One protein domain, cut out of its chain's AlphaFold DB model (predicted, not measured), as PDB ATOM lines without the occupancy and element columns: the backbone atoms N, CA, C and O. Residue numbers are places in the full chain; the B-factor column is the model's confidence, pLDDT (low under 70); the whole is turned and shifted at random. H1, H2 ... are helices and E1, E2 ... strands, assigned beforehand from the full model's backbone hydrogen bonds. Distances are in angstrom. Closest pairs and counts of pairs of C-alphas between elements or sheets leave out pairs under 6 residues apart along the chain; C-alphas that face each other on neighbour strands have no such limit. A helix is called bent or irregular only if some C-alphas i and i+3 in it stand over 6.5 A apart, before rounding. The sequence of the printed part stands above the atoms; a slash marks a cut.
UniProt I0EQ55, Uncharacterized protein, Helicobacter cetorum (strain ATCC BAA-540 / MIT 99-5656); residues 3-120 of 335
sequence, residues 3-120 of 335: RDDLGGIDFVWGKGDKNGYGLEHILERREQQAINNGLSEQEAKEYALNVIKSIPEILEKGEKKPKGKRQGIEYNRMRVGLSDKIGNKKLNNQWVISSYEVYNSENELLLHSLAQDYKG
ATOM      1  N   ARG A   3     183.539 212.645 226.104       81.81
ATOM      2  CA  ARG A   3     183.264 211.236 225.795       81.81
ATOM      3  C   ARG A   3     184.076 210.344 226.724       81.81
ATOM      4  O   ARG A   3     185.279 210.558 226.856       81.81
ATOM      5  N   ASP A   4     183.465 209.299 227.263       81.56
ATOM      6  CA  ASP A   4     184.124 208.396 228.218       81.56
ATOM      7  C   ASP A   4     185.368 207.694 227.635       81.56
ATOM      8  O   ASP A   4     186.324 207.407 228.349       81.56
ATOM      9  N   ASP A   5     185.408 207.467 226.317       83.56
ATOM     10  CA  ASP A   5     186.501 206.781 225.609       83.56
ATOM     11  C   ASP A   5     187.626 207.710 225.093       83.56
ATOM     12  O   ASP A   5     188.626 207.239 224.522       83.56
ATOM     13  N   LEU A   6     187.464 209.029 225.243       81.31
ATOM     14  CA  LEU A   6     188.375 210.046 224.697       81.31
ATOM     15  C   LEU A   6     188.725 211.178 225.670       81.31
ATOM     16  O   LEU A   6     189.788 211.777 225.509       81.31
ATOM     17  N   GLY A   7     187.886 211.462 226.663       85.25
ATOM     18  CA  GLY A   7     188.002 212.626 227.534       85.25
ATOM     19  C   GLY A   7     187.362 213.882 226.937       85.25
ATOM     20  O   GLY A   7     186.372 213.812 226.201       85.25
ATOM     21  N   GLY A   8     187.913 215.050 227.280       83.50
ATOM     22  CA  GLY A   8     187.419 216.340 226.799       83.50
ATOM     23  C   GLY A   8     187.707 216.548 225.310       83.50
ATOM     24  O   GLY A   8     188.793 216.235 224.830       83.50
ATOM     25  N   ILE A   9     186.736 217.088 224.579       84.44
ATOM     26  CA  ILE A   9     186.858 217.470 223.171       84.44
ATOM     27  C   ILE A   9     186.430 218.930 223.026       84.44
ATOM     28  O   ILE A   9     185.269 219.271 223.290       84.44
ATOM     29  N   ASP A  10     187.359 219.762 222.567       79.25
ATOM     30  CA  ASP A  10     187.198 221.202 222.420       79.25
ATOM     31  C   ASP A  10     186.993 221.608 220.956       79.25
ATOM     32  O   ASP A  10     187.681 221.167 220.027       79.25
ATOM     33  N   PHE A  11     186.028 222.503 220.773       78.81
ATOM     34  CA  PHE A  11     185.679 223.115 219.500       78.81
ATOM     35  C   PHE A  11     186.413 224.450 219.409       78.81
ATOM     36  O   PHE A  11     185.910 225.483 219.844       78.81
ATOM     37  N   VAL A  12     187.641 224.417 218.899       72.94
ATOM     38  CA  VAL A  12     188.483 225.615 218.807       72.94
ATOM     39  C   VAL A  12     188.187 226.360 217.509       72.94
ATOM     40  O   VAL A  12     188.220 225.775 216.423       72.94
ATOM     41  N   TRP A  13     187.907 227.657 217.630       65.62
ATOM     42  CA  TRP A  13     187.823 228.584 216.503       65.62
ATOM     43  C   TRP A  13     189.208 229.172 216.206       65.62
ATOM     44  O   TRP A  13     189.955 229.471 217.138       65.62
ATOM     45  N   GLY A  14     189.570 229.317 214.930       60.25
ATOM     46  CA  GLY A  14     190.904 229.750 214.505       60.25
ATOM     47  C   GLY A  14     191.504 228.872 213.405       60.25
ATOM     48  O   GLY A  14     191.047 227.750 213.170       60.25
ATOM     49  N   LYS A  15     192.565 229.372 212.759       55.69
ATOM     50  CA  LYS A  15     193.346 228.624 211.755       55.69
ATOM     51  C   LYS A  15     194.562 227.893 212.317       55.69
ATOM     52  O   LYS A  15     195.030 226.953 211.688       55.69
ATOM     53  N   GLY A  16     195.082 228.272 213.481       55.41
ATOM     54  CA  GLY A  16     196.365 227.736 213.946       55.41
ATOM     55  C   GLY A  16     197.526 227.974 212.964       55.41
ATOM     56  O   GLY A  16     197.381 228.677 211.964       55.41
ATOM     57  N   ASP A  17     198.696 227.404 213.262       53.69
ATOM     58  CA  ASP A  17     199.905 227.536 212.429       53.69
ATOM     59  C   ASP A  17     199.725 226.949 211.009       53.69
ATOM     60  O   ASP A  17     198.704 226.336 210.709       53.69
ATOM     61  N   LYS A  18     200.763 227.077 210.157       48.56
ATOM     62  CA  LYS A  18     200.870 226.774 208.700       48.56
ATOM     63  C   LYS A  18     200.130 225.540 208.124       48.56
ATOM     64  O   LYS A  18     200.048 225.430 206.906       48.56
ATOM     65  N   ASN A  19     199.614 224.626 208.946       52.22
ATOM     66  CA  ASN A  19     198.896 223.412 208.551       52.22
ATOM     67  C   ASN A  19     197.400 223.375 208.912       52.22
ATOM     68  O   ASN A  19     196.757 222.398 208.537       52.22
ATOM     69  N   GLY A  20     196.845 224.384 209.596       56.31
ATOM     70  CA  GLY A  20     195.403 224.459 209.845       56.31
ATOM     71  C   GLY A  20     194.886 223.509 210.936       56.31
ATOM     72  O   GLY A  20     194.882 222.296 210.744       56.31
ATOM     73  N   TYR A  21     194.392 224.011 212.066       64.00
ATOM     74  CA  TYR A  21     193.547 223.233 212.992       64.00
ATOM     75  C   TYR A  21     192.423 224.118 213.530       64.00
ATOM     76  O   TYR A  21     192.612 225.322 213.663       64.00
ATOM     77  N   GLY A  22     191.271 223.525 213.853       70.56
ATOM     78  CA  GLY A  22     190.085 224.259 214.297       70.56
ATOM     79  C   GLY A  22     188.974 224.336 213.248       70.56
ATOM     80  O   GLY A  22     189.125 223.926 212.094       70.56
ATOM     81  N   LEU A  23     187.819 224.834 213.686       78.25
ATOM     82  CA  LEU A  23     186.595 224.873 212.881       78.25
ATOM     83  C   LEU A  23     186.703 225.828 211.686       78.25
ATOM     84  O   LEU A  23     186.200 225.504 210.614       78.25
ATOM     85  N   GLU A  24     187.400 226.956 211.844       79.25
ATOM     86  CA  GLU A  24     187.607 227.939 210.771       79.25
ATOM     87  C   GLU A  24     188.387 227.322 209.600       79.25
ATOM     88  O   GLU A  24     187.978 227.442 208.450       79.25
ATOM     89  N   HIS A  25     189.449 226.556 209.886       79.81
ATOM     90  CA  HIS A  25     190.211 225.856 208.848       79.81
ATOM     91  C   HIS A  25     189.368 224.820 208.085       79.81
ATOM     92  O   HIS A  25     189.475 224.699 206.862       79.81
ATOM     93  N   ILE A  26     188.535 224.054 208.798       81.19
ATOM     94  CA  ILE A  26     187.647 223.064 208.173       81.19
ATOM     95  C   ILE A  26     186.630 223.765 207.277       81.19
ATOM     96  O   ILE A  26     186.401 223.307 206.160       81.19
ATOM     97  N   LEU A  27     186.056 224.870 207.751       83.88
ATOM     98  CA  LEU A  27     185.076 225.656 207.015       83.88
ATOM     99  C   LEU A  27     185.676 226.175 205.701       83.88
ATOM    100  O   LEU A  27     185.181 225.828 204.632       83.88
ATOM    101  N   GLU A  28     186.804 226.884 205.756       83.62
ATOM    102  CA  GLU A  28     187.447 227.447 204.560       83.62
ATOM    103  C   GLU A  28     187.847 226.381 203.544       83.62
ATOM    104  O   GLU A  28     187.639 226.527 202.339       83.62
ATOM    105  N   ARG A  29     188.398 225.263 204.024       83.25
ATOM    106  CA  ARG A  29     188.806 224.171 203.144       83.25
ATOM    107  C   ARG A  29     187.610 223.561 202.416       83.25
ATOM    108  O   ARG A  29     187.744 223.164 201.262       83.25
ATOM    109  N   ARG A  30     186.463 223.446 203.089       83.00
ATOM    110  CA  ARG A  30     185.247 222.850 202.521       83.00
ATOM    111  C   ARG A  30     184.539 223.801 201.573       83.00
ATOM    112  O   ARG A  30     184.068 223.343 200.538       83.00
ATOM    113  N   GLU A  31     184.555 225.092 201.869       82.88
ATOM    114  CA  GLU A  31     184.087 226.133 200.958       82.88
ATOM    115  C   GLU A  31     184.913 226.126 199.667       82.88
ATOM    116  O   GLU A  31     184.368 225.923 198.583       82.88
ATOM    117  N   GLN A  32     186.243 226.211 199.770       79.88
ATOM    118  CA  GLN A  32     187.112 226.211 198.593       79.88
ATOM    119  C   GLN A  32     186.984 224.921 197.776       79.88
ATOM    120  O   GLN A  32     187.005 224.947 196.546       79.88
ATOM    121  N   GLN A  33     186.838 223.781 198.450       72.50
ATOM    122  CA  GLN A  33     186.602 222.511 197.777       72.50
ATOM    123  C   GLN A  33     185.278 222.516 196.999       72.50
ATOM    124  O   GLN A  33     185.253 222.058 195.861       72.50
ATOM    125  N   ALA A  34     184.193 223.028 197.585       71.38
ATOM    126  CA  ALA A  34     182.900 223.127 196.913       71.38
ATOM    127  C   ALA A  34     182.956 224.051 195.687       71.38
ATOM    128  O   ALA A  34     182.458 223.675 194.628       71.38
ATOM    129  N   ILE A  35     183.637 225.195 195.796       74.75
ATOM    130  CA  ILE A  35     183.876 226.102 194.661       74.75
ATOM    131  C   ILE A  35     184.635 225.376 193.545       74.75
ATOM    132  O   ILE A  35     184.224 225.409 192.388       74.75
ATOM    133  N   ASN A  36     185.707 224.653 193.885       70.62
ATOM    134  CA  ASN A  36     186.486 223.883 192.908       70.62
ATOM    135  C   ASN A  36     185.662 222.769 192.238       70.62
ATOM    136  O   ASN A  36     185.977 222.357 191.123       70.62
ATOM    137  N   ASN A  37     184.607 222.298 192.904       65.50
ATOM    138  CA  ASN A  37     183.659 221.318 192.385       65.50
ATOM    139  C   ASN A  37     182.502 221.952 191.583       65.50
ATOM    140  O   ASN A  37     181.589 221.235 191.179       65.50
ATOM    141  N   GLY A  38     182.536 223.264 191.330       62.94
ATOM    142  CA  GLY A  38     181.585 223.970 190.468       62.94
ATOM    143  C   GLY A  38     180.371 224.574 191.178       62.94
ATOM    144  O   GLY A  38     179.443 225.000 190.494       62.94
ATOM    145  N   LEU A  39     180.353 224.616 192.516       68.44
ATOM    146  CA  LEU A  39     179.298 225.299 193.273       68.44
ATOM    147  C   LEU A  39     179.524 226.816 193.264       68.44
ATOM    148  O   LEU A  39     180.662 227.292 193.220       68.44
ATOM    149  N   SER A  40     178.439 227.584 193.365       71.56
ATOM    150  CA  SER A  40     178.532 229.025 193.603       71.56
ATOM    151  C   SER A  40     179.097 229.325 194.996       71.56
ATOM    152  O   SER A  40     179.037 228.505 195.911       71.56
ATOM    153  N   GLU A  41     179.613 230.539 195.190       71.88
ATOM    154  CA  GLU A  41     180.185 230.972 196.471       71.88
ATOM    155  C   GLU A  41     179.183 230.841 197.636       71.88
ATOM    156  O   GLU A  41     179.541 230.419 198.733       71.88
ATOM    157  N   GLN A  42     177.902 231.142 197.397       69.19
ATOM    158  CA  GLN A  42     176.858 230.997 198.416       69.19
ATOM    159  C   GLN A  42     176.599 229.527 198.766       69.19
ATOM    160  O   GLN A  42     176.532 229.178 199.944       69.19
ATOM    161  N   GLU A  43     176.500 228.656 197.762       62.53
ATOM    162  CA  GLU A  43     176.297 227.215 197.952       62.53
ATOM    163  C   GLU A  43     177.494 226.552 198.644       62.53
ATOM    164  O   GLU A  43     177.323 225.653 199.470       62.53
ATOM    165  N   ALA A  44     178.703 227.025 198.344       70.56
ATOM    166  CA  ALA A  44     179.939 226.564 198.954       70.56
ATOM    167  C   ALA A  44     180.040 226.950 200.437       70.56
ATOM    168  O   ALA A  44     180.384 226.103 201.266       70.56
ATOM    169  N   LYS A  45     179.679 228.193 200.789       79.25
ATOM    170  CA  LYS A  45     179.577 228.646 202.190       79.25
ATOM    171  C   LYS A  45     178.545 227.838 202.960       79.25
ATOM    172  O   LYS A  45     178.784 227.433 204.098       79.25
ATOM    173  N   GLU A  46     177.402 227.573 202.334       70.69
ATOM    174  CA  GLU A  46     176.335 226.787 202.946       70.69
ATOM    175  C   GLU A  46     176.799 225.345 203.201       70.69
ATOM    176  O   GLU A  46     176.697 224.852 204.324       70.69
ATOM    177  N   TYR A  47     177.416 224.699 202.208       74.88
ATOM    178  CA  TYR A  47     178.037 223.380 202.351       74.88
ATOM    179  C   TYR A  47     179.053 223.331 203.504       74.88
ATOM    180  O   TYR A  47     178.976 222.447 204.362       74.88
ATOM    181  N   ALA A  48     179.971 224.299 203.563       78.19
ATOM    182  CA  ALA A  48     180.994 224.373 204.600       78.19
ATOM    183  C   ALA A  48     180.402 224.506 206.013       78.19
ATOM    184  O   ALA A  48     180.839 223.820 206.939       78.19
ATOM    185  N   LEU A  49     179.362 225.327 206.182       76.75
ATOM    186  CA  LEU A  49     178.651 225.458 207.455       76.75
ATOM    187  C   LEU A  49     177.983 224.147 207.885       76.75
ATOM    188  O   LEU A  49     177.993 223.814 209.070       76.75
ATOM    189  N   ASN A  50     177.433 223.376 206.949       73.00
ATOM    190  CA  ASN A  50     176.787 222.103 207.280       73.00
ATOM    191  C   ASN A  50     177.780 221.014 207.659       73.00
ATOM    192  O   ASN A  50     177.482 220.204 208.536       73.00
ATOM    193  N   VAL A  51     178.980 221.040 207.076       80.19
ATOM    194  CA  VAL A  51     180.089 220.214 207.561       80.19
ATOM    195  C   VAL A  51     180.358 220.502 209.037       80.19
ATOM    196  O   VAL A  51     180.486 219.571 209.821       80.19
ATOM    197  N   ILE A  52     180.404 221.771 209.447       81.19
ATOM    198  CA  ILE A  52     180.639 222.119 210.857       81.19
ATOM    199  C   ILE A  52     179.483 221.654 211.750       81.19
ATOM    200  O   ILE A  52     179.718 221.117 212.833       81.19
ATOM    201  N   LYS A  53     178.239 221.808 211.286       79.56
ATOM    202  CA  LYS A  53     177.039 221.400 212.032       79.56
ATOM    203  C   LYS A  53     176.915 219.887 212.229       79.56
ATOM    204  O   LYS A  53     176.277 219.481 213.193       79.56
ATOM    205  N   SER A  54     177.512 219.056 211.371       78.62
ATOM    206  CA  SER A  54     177.462 217.592 211.520       78.62
ATOM    207  C   SER A  54     178.471 217.046 212.538       78.62
ATOM    208  O   SER A  54     178.316 215.926 213.028       78.62
ATOM    209  N   ILE A  55     179.497 217.827 212.896       84.19
ATOM    210  CA  ILE A  55     180.581 217.385 213.783       84.19
ATOM    211  C   ILE A  55     180.079 216.910 215.155       84.19
ATOM    212  O   ILE A  55     180.518 215.837 215.571       84.19
ATOM    213  N   PRO A  56     179.177 217.619 215.866       82.12
ATOM    214  CA  PRO A  56     178.678 217.157 217.160       82.12
ATOM    215  C   PRO A  56     178.023 215.775 217.087       82.12
ATOM    216  O   PRO A  56     178.331 214.919 217.908       82.12
ATOM    217  N   GLU A  57     177.200 215.524 216.067       82.00
ATOM    218  CA  GLU A  57     176.540 214.227 215.889       82.00
ATOM    219  C   GLU A  57     177.550 213.116 215.586       82.00
ATOM    220  O   GLU A  57     177.462 212.026 216.152       82.00
ATOM    221  N   ILE A  58     178.537 213.388 214.726       85.94
ATOM    222  CA  ILE A  58     179.609 212.428 214.442       85.94
ATOM    223  C   ILE A  58     180.350 212.093 215.730       85.94
ATOM    224  O   ILE A  58     180.598 210.923 216.004       85.94
ATOM    225  N   LEU A  59     180.681 213.100 216.537       87.00
ATOM    226  CA  LEU A  59     181.340 212.897 217.817       87.00
ATOM    227  C   LEU A  59     180.442 212.184 218.830       87.00
ATOM    228  O   LEU A  59     180.969 211.505 219.694       87.00
ATOM    229  N   GLU A  60     179.123 212.296 218.764       84.06
ATOM    230  CA  GLU A  60     178.228 211.627 219.712       84.06
ATOM    231  C   GLU A  60     177.987 210.162 219.331       84.06
ATOM    232  O   GLU A  60     178.150 209.263 220.153       84.06
ATOM    233  N   LYS A  61     177.643 209.910 218.065       84.56
ATOM    234  CA  LYS A  61     177.198 208.595 217.575       84.56
ATOM    235  C   LYS A  61     178.312 207.765 216.942       84.56
ATOM    236  O   LYS A  61     178.125 206.581 216.674       84.56
ATOM    237  N   GLY A  62     179.444 208.388 216.635       87.06
ATOM    238  CA  GLY A  62     180.509 207.758 215.874       87.06
ATOM    239  C   GLY A  62     181.443 206.880 216.691       87.06
ATOM    240  O   GLY A  62     181.698 207.091 217.883       87.06
ATOM    241  N   GLU A  63     182.037 205.922 215.992       89.88
ATOM    242  CA  GLU A  63     183.021 205.002 216.539       89.88
ATOM    243  C   GLU A  63     184.431 205.588 216.458       89.88
ATOM    244  O   GLU A  63     184.840 206.159 215.444       89.88
ATOM    245  N   LYS A  64     185.225 205.380 217.509       91.12
ATOM    246  CA  LYS A  64     186.644 205.733 217.515       91.12
ATOM    247  C   LYS A  64     187.420 204.817 216.566       91.12
ATOM    248  O   LYS A  64     187.520 203.612 216.789       91.12
ATOM    249  N   LYS A  65     188.009 205.397 215.517       87.56
ATOM    250  CA  LYS A  65     188.811 204.695 214.503       87.56
ATOM    251  C   LYS A  65     190.185 205.358 214.353       87.56
ATOM    252  O   LYS A  65     190.287 206.404 213.712       87.56
ATOM    253  N   PRO A  66     191.275 204.797 214.896       84.69
ATOM    254  CA  PRO A  66     192.625 205.313 214.654       84.69
ATOM    255  C   PRO A  66     193.032 205.186 213.174       84.69
ATOM    256  O   PRO A  66     192.682 204.216 212.509       84.69
ATOM    257  N   LYS A  67     193.794 206.157 212.650       74.44
ATOM    258  CA  LYS A  67     194.424 206.101 211.314       74.44
ATOM    259  C   LYS A  67     195.868 206.578 211.423       74.44
ATOM    260  O   LYS A  67     196.150 207.776 211.509       74.44
ATOM    261  N   GLY A  68     196.795 205.624 211.466       75.44
ATOM    262  CA  GLY A  68     198.194 205.898 211.796       75.44
ATOM    263  C   GLY A  68     198.321 206.498 213.200       75.44
ATOM    264  O   GLY A  68     197.776 205.959 214.156       75.44
ATOM    265  N   LYS A  69     199.011 207.639 213.324       67.38
ATOM    266  CA  LYS A  69     199.178 208.366 214.599       67.38
ATOM    267  C   LYS A  69     198.014 209.311 214.944       67.38
ATOM    268  O   LYS A  69     198.093 210.004 215.952       67.38
ATOM    269  N   ARG A  70     196.971 209.396 214.107       71.94
ATOM    270  CA  ARG A  70     195.841 210.321 214.294       71.94
ATOM    271  C   ARG A  70     194.607 209.589 214.801       71.94
ATOM    272  O   ARG A  70     194.190 208.591 214.207       71.94
ATOM    273  N   GLN A  71     193.999 210.131 215.851       87.00
ATOM    274  CA  GLN A  71     192.691 209.678 216.305       87.00
ATOM    275  C   GLN A  71     191.593 210.288 215.445       87.00
ATOM    276  O   GLN A  71     191.752 211.353 214.850       87.00
ATOM    277  N   GLY A  72     190.480 209.580 215.324       91.06
ATOM    278  CA  GLY A  72     189.307 210.103 214.652       91.06
ATOM    279  C   GLY A  72     188.059 209.355 215.063       91.06
ATOM    280  O   GLY A  72     188.134 208.213 215.521       91.06
ATOM    281  N   ILE A  73     186.932 210.027 214.900       91.75
ATOM    282  CA  ILE A  73     185.608 209.457 215.074       91.75
ATOM    283  C   ILE A  73     184.971 209.312 213.703       91.75
ATOM    284  O   ILE A  73     184.958 210.271 212.932       91.75
ATOM    285  N   GLU A  74     184.471 208.120 213.398       89.69
ATOM    286  CA  GLU A  74     183.794 207.817 212.145       89.69
ATOM    287  C   GLU A  74     182.317 207.524 212.376       89.69
ATOM    288  O   GLU A  74     181.948 206.707 213.218       89.69
ATOM    289  N   TYR A  75     181.469 208.178 211.591       82.62
ATOM    290  CA  TYR A  75     180.025 207.983 211.595       82.62
ATOM    291  C   TYR A  75     179.488 208.262 210.196       82.62
ATOM    292  O   TYR A  75     179.858 209.260 209.583       82.62
ATOM    293  N   ASN A  76     178.648 207.376 209.654       76.81
ATOM    294  CA  ASN A  76     178.033 207.547 208.331       76.81
ATOM    295  C   ASN A  76     179.024 207.915 207.204       76.81
ATOM    296  O   ASN A  76     178.741 208.762 206.359       76.81
ATOM    297  N   ARG A  77     180.198 207.258 207.173       76.94
ATOM    298  CA  ARG A  77     181.300 207.513 206.212       76.94
ATOM    299  C   ARG A  77     181.893 208.925 206.282       76.94
ATOM    300  O   ARG A  77     182.641 209.319 205.390       76.94
ATOM    301  N   MET A  78     181.580 209.675 207.326       84.69
ATOM    302  CA  MET A  78     182.237 210.925 207.675       84.69
ATOM    303  C   MET A  78     183.225 210.639 208.796       84.69
ATOM    304  O   MET A  78     182.977 209.784 209.647       84.69
ATOM    305  N   ARG A  79     184.341 211.357 208.803       89.75
ATOM    306  CA  ARG A  79     185.363 211.237 209.835       89.75
ATOM    307  C   ARG A  79     185.721 212.601 210.380       89.75
ATOM    308  O   ARG A  79     186.157 213.463 209.626       89.75
ATOM    309  N   VAL A  80     185.640 212.754 211.693       90.00
ATOM    310  CA  VAL A  80     186.205 213.898 212.413       90.00
ATOM    311  C   VAL A  80     187.562 213.480 212.959       90.00
ATOM    312  O   VAL A  80     187.657 212.567 213.777       90.00
ATOM    313  N   GLY A  81     188.629 214.106 212.472       90.06
ATOM    314  CA  GLY A  81     189.979 213.904 212.982       90.06
ATOM    315  C   GLY A  81     190.202 214.684 214.272       90.06
ATOM    316  O   GLY A  81     189.794 215.841 214.383       90.06
ATOM    317  N   LEU A  82     190.873 214.043 215.225       88.44
ATOM    318  CA  LEU A  82     191.191 214.592 216.535       88.44
ATOM    319  C   LEU A  82     192.708 214.749 216.693       88.44
ATOM    320  O   LEU A  82     193.479 213.839 216.367       88.44
ATOM    321  N   SER A  83     193.121 215.893 217.237       84.00
ATOM    322  CA  SER A  83     194.506 216.209 217.592       84.00
ATOM    323  C   SER A  83     194.625 216.442 219.094       84.00
ATOM    324  O   SER A  83     193.810 217.143 219.682       84.00
ATOM    325  N   ASP A  84     195.660 215.880 219.712       84.38
ATOM    326  CA  ASP A  84     196.044 216.133 221.107       84.38
ATOM    327  C   ASP A  84     196.983 217.348 221.224       84.38
ATOM    328  O   ASP A  84     197.668 217.532 222.229       84.38
ATOM    329  N   LYS A  85     197.084 218.156 220.162       79.44
ATOM    330  CA  LYS A  85     197.983 219.309 220.060       79.44
ATOM    331  C   LYS A  85     197.322 220.483 219.349       79.44
ATOM    332  O   LYS A  85     196.593 220.294 218.374       79.44
ATOM    333  N   ILE A  86     197.682 221.680 219.803       70.06
ATOM    334  CA  ILE A  86     197.434 222.981 219.173       70.06
ATOM    335  C   ILE A  86     198.819 223.575 218.885       70.06
ATOM    336  O   ILE A  86     199.566 223.886 219.816       70.06
ATOM    337  N   GLY A  87     199.200 223.672 217.611       67.50
ATOM    338  CA  GLY A  87     200.553 224.075 217.211       67.50
ATOM    339  C   GLY A  87     201.607 223.134 217.809       67.50
ATOM    340  O   GLY A  87     201.511 221.912 217.674       67.50
ATOM    341  N   ASN A  88     202.580 223.693 218.531       71.38
ATOM    342  CA  ASN A  88     203.599 222.923 219.258       71.38
ATOM    343  C   ASN A  88     203.185 222.519 220.687       71.38
ATOM    344  O   ASN A  88     203.920 221.789 221.355       71.38
ATOM    345  N   LYS A  89     202.023 222.972 221.177       74.44
ATOM    346  CA  LYS A  89     201.568 222.718 222.548       74.44
ATOM    347  C   LYS A  89     200.742 221.436 222.612       74.44
ATOM    348  O   LYS A  89     199.723 221.313 221.935       74.44
ATOM    349  N   LYS A  90     201.167 220.493 223.456       80.31
ATOM    350  CA  LYS A  90     200.395 219.285 223.773       80.31
ATOM    351  C   LYS A  90     199.280 219.609 224.766       80.31
ATOM    352  O   LYS A  90     199.504 220.336 225.733       80.31
ATOM    353  N   LEU A  91     198.096 219.078 224.500       73.81
ATOM    354  CA  LEU A  91     196.922 219.159 225.352       73.81
ATOM    355  C   LEU A  91     196.906 217.952 226.294       73.81
ATOM    356  O   LEU A  91     197.186 216.824 225.885       73.81
ATOM    357  N   ASN A  92     196.593 218.185 227.566       72.31
ATOM    358  CA  ASN A  92     196.494 217.121 228.560       72.31
ATOM    359  C   ASN A  92     195.042 216.644 228.639       72.31
ATOM    360  O   ASN A  92     194.166 217.430 228.983       72.31
ATOM    361  N   ASN A  93     194.796 215.362 228.344       62.91
ATOM    362  CA  ASN A  93     193.470 214.722 228.399       62.91
ATOM    363  C   ASN A  93     192.364 215.466 227.623       62.91
ATOM    364  O   ASN A  93     191.182 215.377 227.965       62.91
ATOM    365  N   GLN A  94     192.758 216.195 226.577       79.69
ATOM    366  CA  GLN A  94     191.876 216.994 225.739       79.69
ATOM    367  C   GLN A  94     192.230 216.812 224.266       79.69
ATOM    368  O   GLN A  94     193.403 216.758 223.889       79.69
ATOM    369  N   TRP A  95     191.195 216.746 223.437       85.81
ATOM    370  CA  TRP A  95     191.286 216.678 221.987       85.81
ATOM    371  C   TRP A  95     190.730 217.947 221.366       85.81
ATOM    372  O   TRP A  95     189.743 218.497 221.840       85.81
ATOM    373  N   VAL A  96     191.302 218.353 220.241       82.94
ATOM    374  CA  VAL A  96     190.715 219.364 219.363       82.94
ATOM    375  C   VAL A  96     190.380 218.771 218.015       82.94
ATOM    376  O   VAL A  96     191.060 217.872 217.512       82.94
ATOM    377  N   ILE A  97     189.331 219.310 217.412       85.44
ATOM    378  CA  ILE A  97     188.939 218.960 216.056       85.44
ATOM    379  C   ILE A  97     189.995 219.498 215.083       85.44
ATOM    380  O   ILE A  97     190.228 220.703 214.987       85.44
ATOM    381  N   SER A  98     190.651 218.588 214.365       79.81
ATOM    382  CA  SER A  98     191.757 218.920 213.462       79.81
ATOM    383  C   SER A  98     191.414 218.746 211.992       79.81
ATOM    384  O   SER A  98     192.041 219.359 211.136       79.81
ATOM    385  N   SER A  99     190.469 217.866 211.672       82.56
ATOM    386  CA  SER A  99     190.072 217.632 210.289       82.56
ATOM    387  C   SER A  99     188.665 217.070 210.193       82.56
ATOM    388  O   SER A  99     188.107 216.538 211.149       82.56
ATOM    389  N   TYR A 100     188.127 217.155 208.988       84.50
ATOM    390  CA  TYR A 100     186.923 216.461 208.574       84.50
ATOM    391  C   TYR A 100     187.259 215.716 207.283       84.50
ATOM    392  O   TYR A 100     187.965 216.279 206.448       84.50
ATOM    393  N   GLU A 101     186.793 214.484 207.100       81.88
ATOM    394  CA  GLU A 101     186.916 213.696 205.866       81.88
ATOM    395  C   GLU A 101     185.563 213.072 205.514       81.88
ATOM    396  O   GLU A 101     184.783 212.723 206.397       81.88
ATOM    397  N   VAL A 102     185.302 212.898 204.218       71.50
ATOM    398  CA  VAL A 102     184.130 212.182 203.710       71.50
ATOM    399  C   VAL A 102     184.627 211.062 202.807       71.50
ATOM    400  O   VAL A 102     185.348 211.308 201.841       71.50
ATOM    401  N   TYR A 103     184.257 209.823 203.115       59.72
ATOM    402  CA  TYR A 103     184.631 208.642 202.341       59.72
ATOM    403  C   TYR A 103     183.636 208.404 201.188       59.72
ATOM    404  O   TYR A 103     182.890 207.429 201.213       59.72
ATOM    405  N   ASN A 104     183.591 209.358 200.240       51.84
ATOM    406  CA  ASN A 104     183.089 209.323 198.844       51.84
ATOM    407  C   ASN A 104     182.519 210.692 198.427       51.84
ATOM    408  O   ASN A 104     181.842 211.345 199.216       51.84
ATOM    409  N   SER A 105     182.688 211.063 197.152       46.97
ATOM    410  CA  SER A 105     182.166 212.311 196.563       46.97
ATOM    411  C   SER A 105     180.631 212.403 196.510       46.97
ATOM    412  O   SER A 105     180.081 213.497 196.473       46.97
ATOM    413  N   GLU A 106     179.902 211.284 196.566       49.12
ATOM    414  CA  GLU A 106     178.425 211.281 196.577       49.12
ATOM    415  C   GLU A 106     177.819 211.811 197.887       49.12
ATOM    416  O   GLU A 106     176.728 212.377 197.882       49.12
ATOM    417  N   ASN A 107     178.542 211.689 199.007       49.38
ATOM    418  CA  ASN A 107     178.122 212.275 200.281       49.38
ATOM    419  C   ASN A 107     178.290 213.805 200.293       49.38
ATOM    420  O   ASN A 107     177.639 214.484 201.082       49.38
ATOM    421  N   GLU A 108     179.124 214.363 199.411       49.00
ATOM    422  CA  GLU A 108     179.329 215.813 199.306       49.00
ATOM    423  C   GLU A 108     178.078 216.508 198.733       49.00
ATOM    424  O   GLU A 108     177.685 217.565 199.222       49.00
ATOM    425  N   LEU A 109     177.379 215.853 197.794       45.94
ATOM    426  CA  LEU A 109     176.073 216.286 197.268       45.94
ATOM    427  C   LEU A 109     174.928 216.088 198.282       45.94
ATOM    428  O   LEU A 109     174.000 216.891 198.328       45.94
ATOM    429  N   LEU A 110     175.006 215.059 199.132       46.50
ATOM    430  CA  LEU A 110     174.037 214.814 200.211       46.50
ATOM    431  C   LEU A 110     174.121 215.853 201.342       46.50
ATOM    432  O   LEU A 110     173.091 216.257 201.881       46.50
ATOM    433  N   LEU A 111     175.321 216.336 201.686       45.75
ATOM    434  CA  LEU A 111     175.467 217.468 202.614       45.75
ATOM    435  C   LEU A 111     174.895 218.770 202.033       45.75
ATOM    436  O   LEU A 111     174.397 219.603 202.788       45.75
ATOM    437  N   HIS A 112     174.929 218.933 200.707       43.94
ATOM    438  CA  HIS A 112     174.289 220.054 200.021       43.94
ATOM    439  C   HIS A 112     172.750 219.952 200.045       43.94
ATOM    440  O   HIS A 112     172.084 220.963 200.235       43.94
ATOM    441  N   SER A 113     172.157 218.752 199.961       42.44
ATOM    442  CA  SER A 113     170.699 218.593 200.125       42.44
ATOM    443  C   SER A 113     170.234 218.753 201.579       42.44
ATOM    444  O   SER A 113     169.195 219.355 201.820       42.44
ATOM    445  N   LEU A 114     171.024 218.294 202.560       39.91
ATOM    446  CA  LEU A 114     170.747 218.501 203.996       39.91
ATOM    447  C   LEU A 114     170.824 219.990 204.413       39.91
ATOM    448  O   LEU A 114     170.263 220.382 205.436       39.91
ATOM    449  N   ALA A 115     171.505 220.822 203.616       38.91
ATOM    450  CA  ALA A 115     171.659 222.264 203.812       38.91
ATOM    451  C   ALA A 115     170.350 223.047 203.719       38.91
ATOM    452  O   ALA A 115     170.048 223.884 204.574       38.91
ATOM    453  N   GLN A 116     169.567 222.736 202.684       37.34
ATOM    454  CA  GLN A 116     168.332 223.444 202.362       37.34
ATOM    455  C   GLN A 116     167.297 223.283 203.488       37.34
ATOM    456  O   GLN A 116     166.560 224.220 203.791       37.34
ATOM    457  N   ASP A 117     167.345 222.159 204.210       34.59
ATOM    458  CA  ASP A 117     166.518 221.888 205.388       34.59
ATOM    459  C   ASP A 117     166.966 222.644 206.657       34.59
ATOM    460  O   ASP A 117     166.160 222.852 207.574       34.59
ATOM    461  N   TYR A 118     168.231 223.071 206.743       32.19
ATOM    462  CA  TYR A 118     168.793 223.793 207.897       32.19
ATOM    463  C   TYR A 118     168.597 225.316 207.825       32.19
ATOM    464  O   TYR A 118     168.703 225.992 208.852       32.19
ATOM    465  N   LYS A 119     168.261 225.867 206.650       32.41
ATOM    466  CA  LYS A 119     167.938 227.296 206.453       32.41
ATOM    467  C   LYS A 119     166.687 227.746 207.223       32.41
ATOM    468  O   LYS A 119     166.513 228.935 207.468       32.41
ATOM    469  N   GLY A 120     165.853 226.799 207.665       34.81
ATOM    470  CA  GLY A 120     164.691 227.049 208.525       34.81
ATOM    471  C   GLY A 120     164.974 227.064 210.033       34.81
ATOM    472  O   GLY A 120     164.052 227.311 210.807       34.81
TER     473      GLY A 120
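AT A GLANCE: This is residues 3 to 120 of the 335 residues of an uncharacterized protein of Helicobacter cetorum (strain ATCC BAA-540 / MIT 99-5656) (UniProt I0EQ55). What shape do these atoms make? A four-stranded sheet, curled like part of a barrel, has the long helix H2 crossing one face; H1 packs on H2 and E4, and H3 crosses the part of H2 from residue 43 to 51, off the sheet. What is it made of? The printed part has 118 residues, with three named helices and four named strands in the order E1 H1 H2 E2 E3 E4 H3; the class is mixed, helices and strands. The mixed sheet runs E1 E4 E3 E2. The whole is compact, with a radius of gyration of the C-alphas of 14.3 A, and spans 41 by 30 by 28 A.

HOW THE PARTS SIT: How do the strands pair? The strongly twisted sheet runs E1, residues 7 to 10, E4, 94 to 102, E3, 78 to 83, and E2, 71 to 75. E4 bends by 52 degrees at residue 98 and pairs in parallel with E1 over 94 to 96, where N 10 and O 95 are within hydrogen-bond range at 2.8 A. E2, E3 and E4 form a meander of two hairpins, each strand the antiparallel neighbour of the one before, with N 73 and O 80 at 2.9 A and N 79 and O 101 at 2.8 A. Which helices are on the sheet? H2, residues 41 to 61, is on one face of the sheet at a height over the sheet of 10.4 A, and the two form two layers, a sheet with a helix on one face; it runs across the strands, at 86 degrees to E2 on the local plane, and its closest C-alphas to E2 are those of Ile 58 and Tyr 75, 5.3 A apart. H1, residues 23 to 36, is on the sheet too, its closest C-alphas to E4 being Ile 26 and Ser 99, 6.3 A. E1, H1, H2 and E2 form a split strand-helix-strand unit, two strands of one sheet joined through helices, with E4 and E3 between them in the sheet, and its crossover is right-handed. How do the helices meet? H1 and H2 touch at a steep tilt of 47 degrees, opposite ways, the closest C-alphas being Glu 31 and Ala 44, 4.6 A. H3, residues 106 to 118, is not on the sheet; its residues 111 to 115 touch residues 43 to 51 of H2, about perpendicular at 86 degrees, closest at the C-alphas of Tyr 47 and His 112, 5.5 A. Every O i to N i+4 pair of H1 is within hydrogen-bond range, against 14 of 17 in H2 and 6 of 9 in H3.

IN THESE COORDINATES: How long are the elements? From first to last C-alpha, H2 measures 30.9 A, E4 23.8 A, H1 20.0 A, H3 19.4 A, E3 16.6 A, E2 13.6 A and E1 10.0 A. Is H2 even? It has a kink of 29 degrees near residue 55 and is irregular, but only just: C-alphas 53 and 56 are 6.9 A apart. Where are the anchors? C-alpha 7 begins E1 at (188.002, 212.626, 227.534), and C-alpha 118 ends H3 at (168.793, 223.793, 207.897).

THE WHOLE: How far does it reach? The two C-alphas farthest apart, those of Gly 38 and Asn 92, are 41.5 A apart. Is it continuous? The printed part has no cut, and the link from E1 to H1, residues 11 to 22, is long. Where is confidence low? The mean pLDDT of the printed part is 72.1, and 35 residues are under 70, among them 13 to 21 and 103 to 120; H3 has a mean of 43.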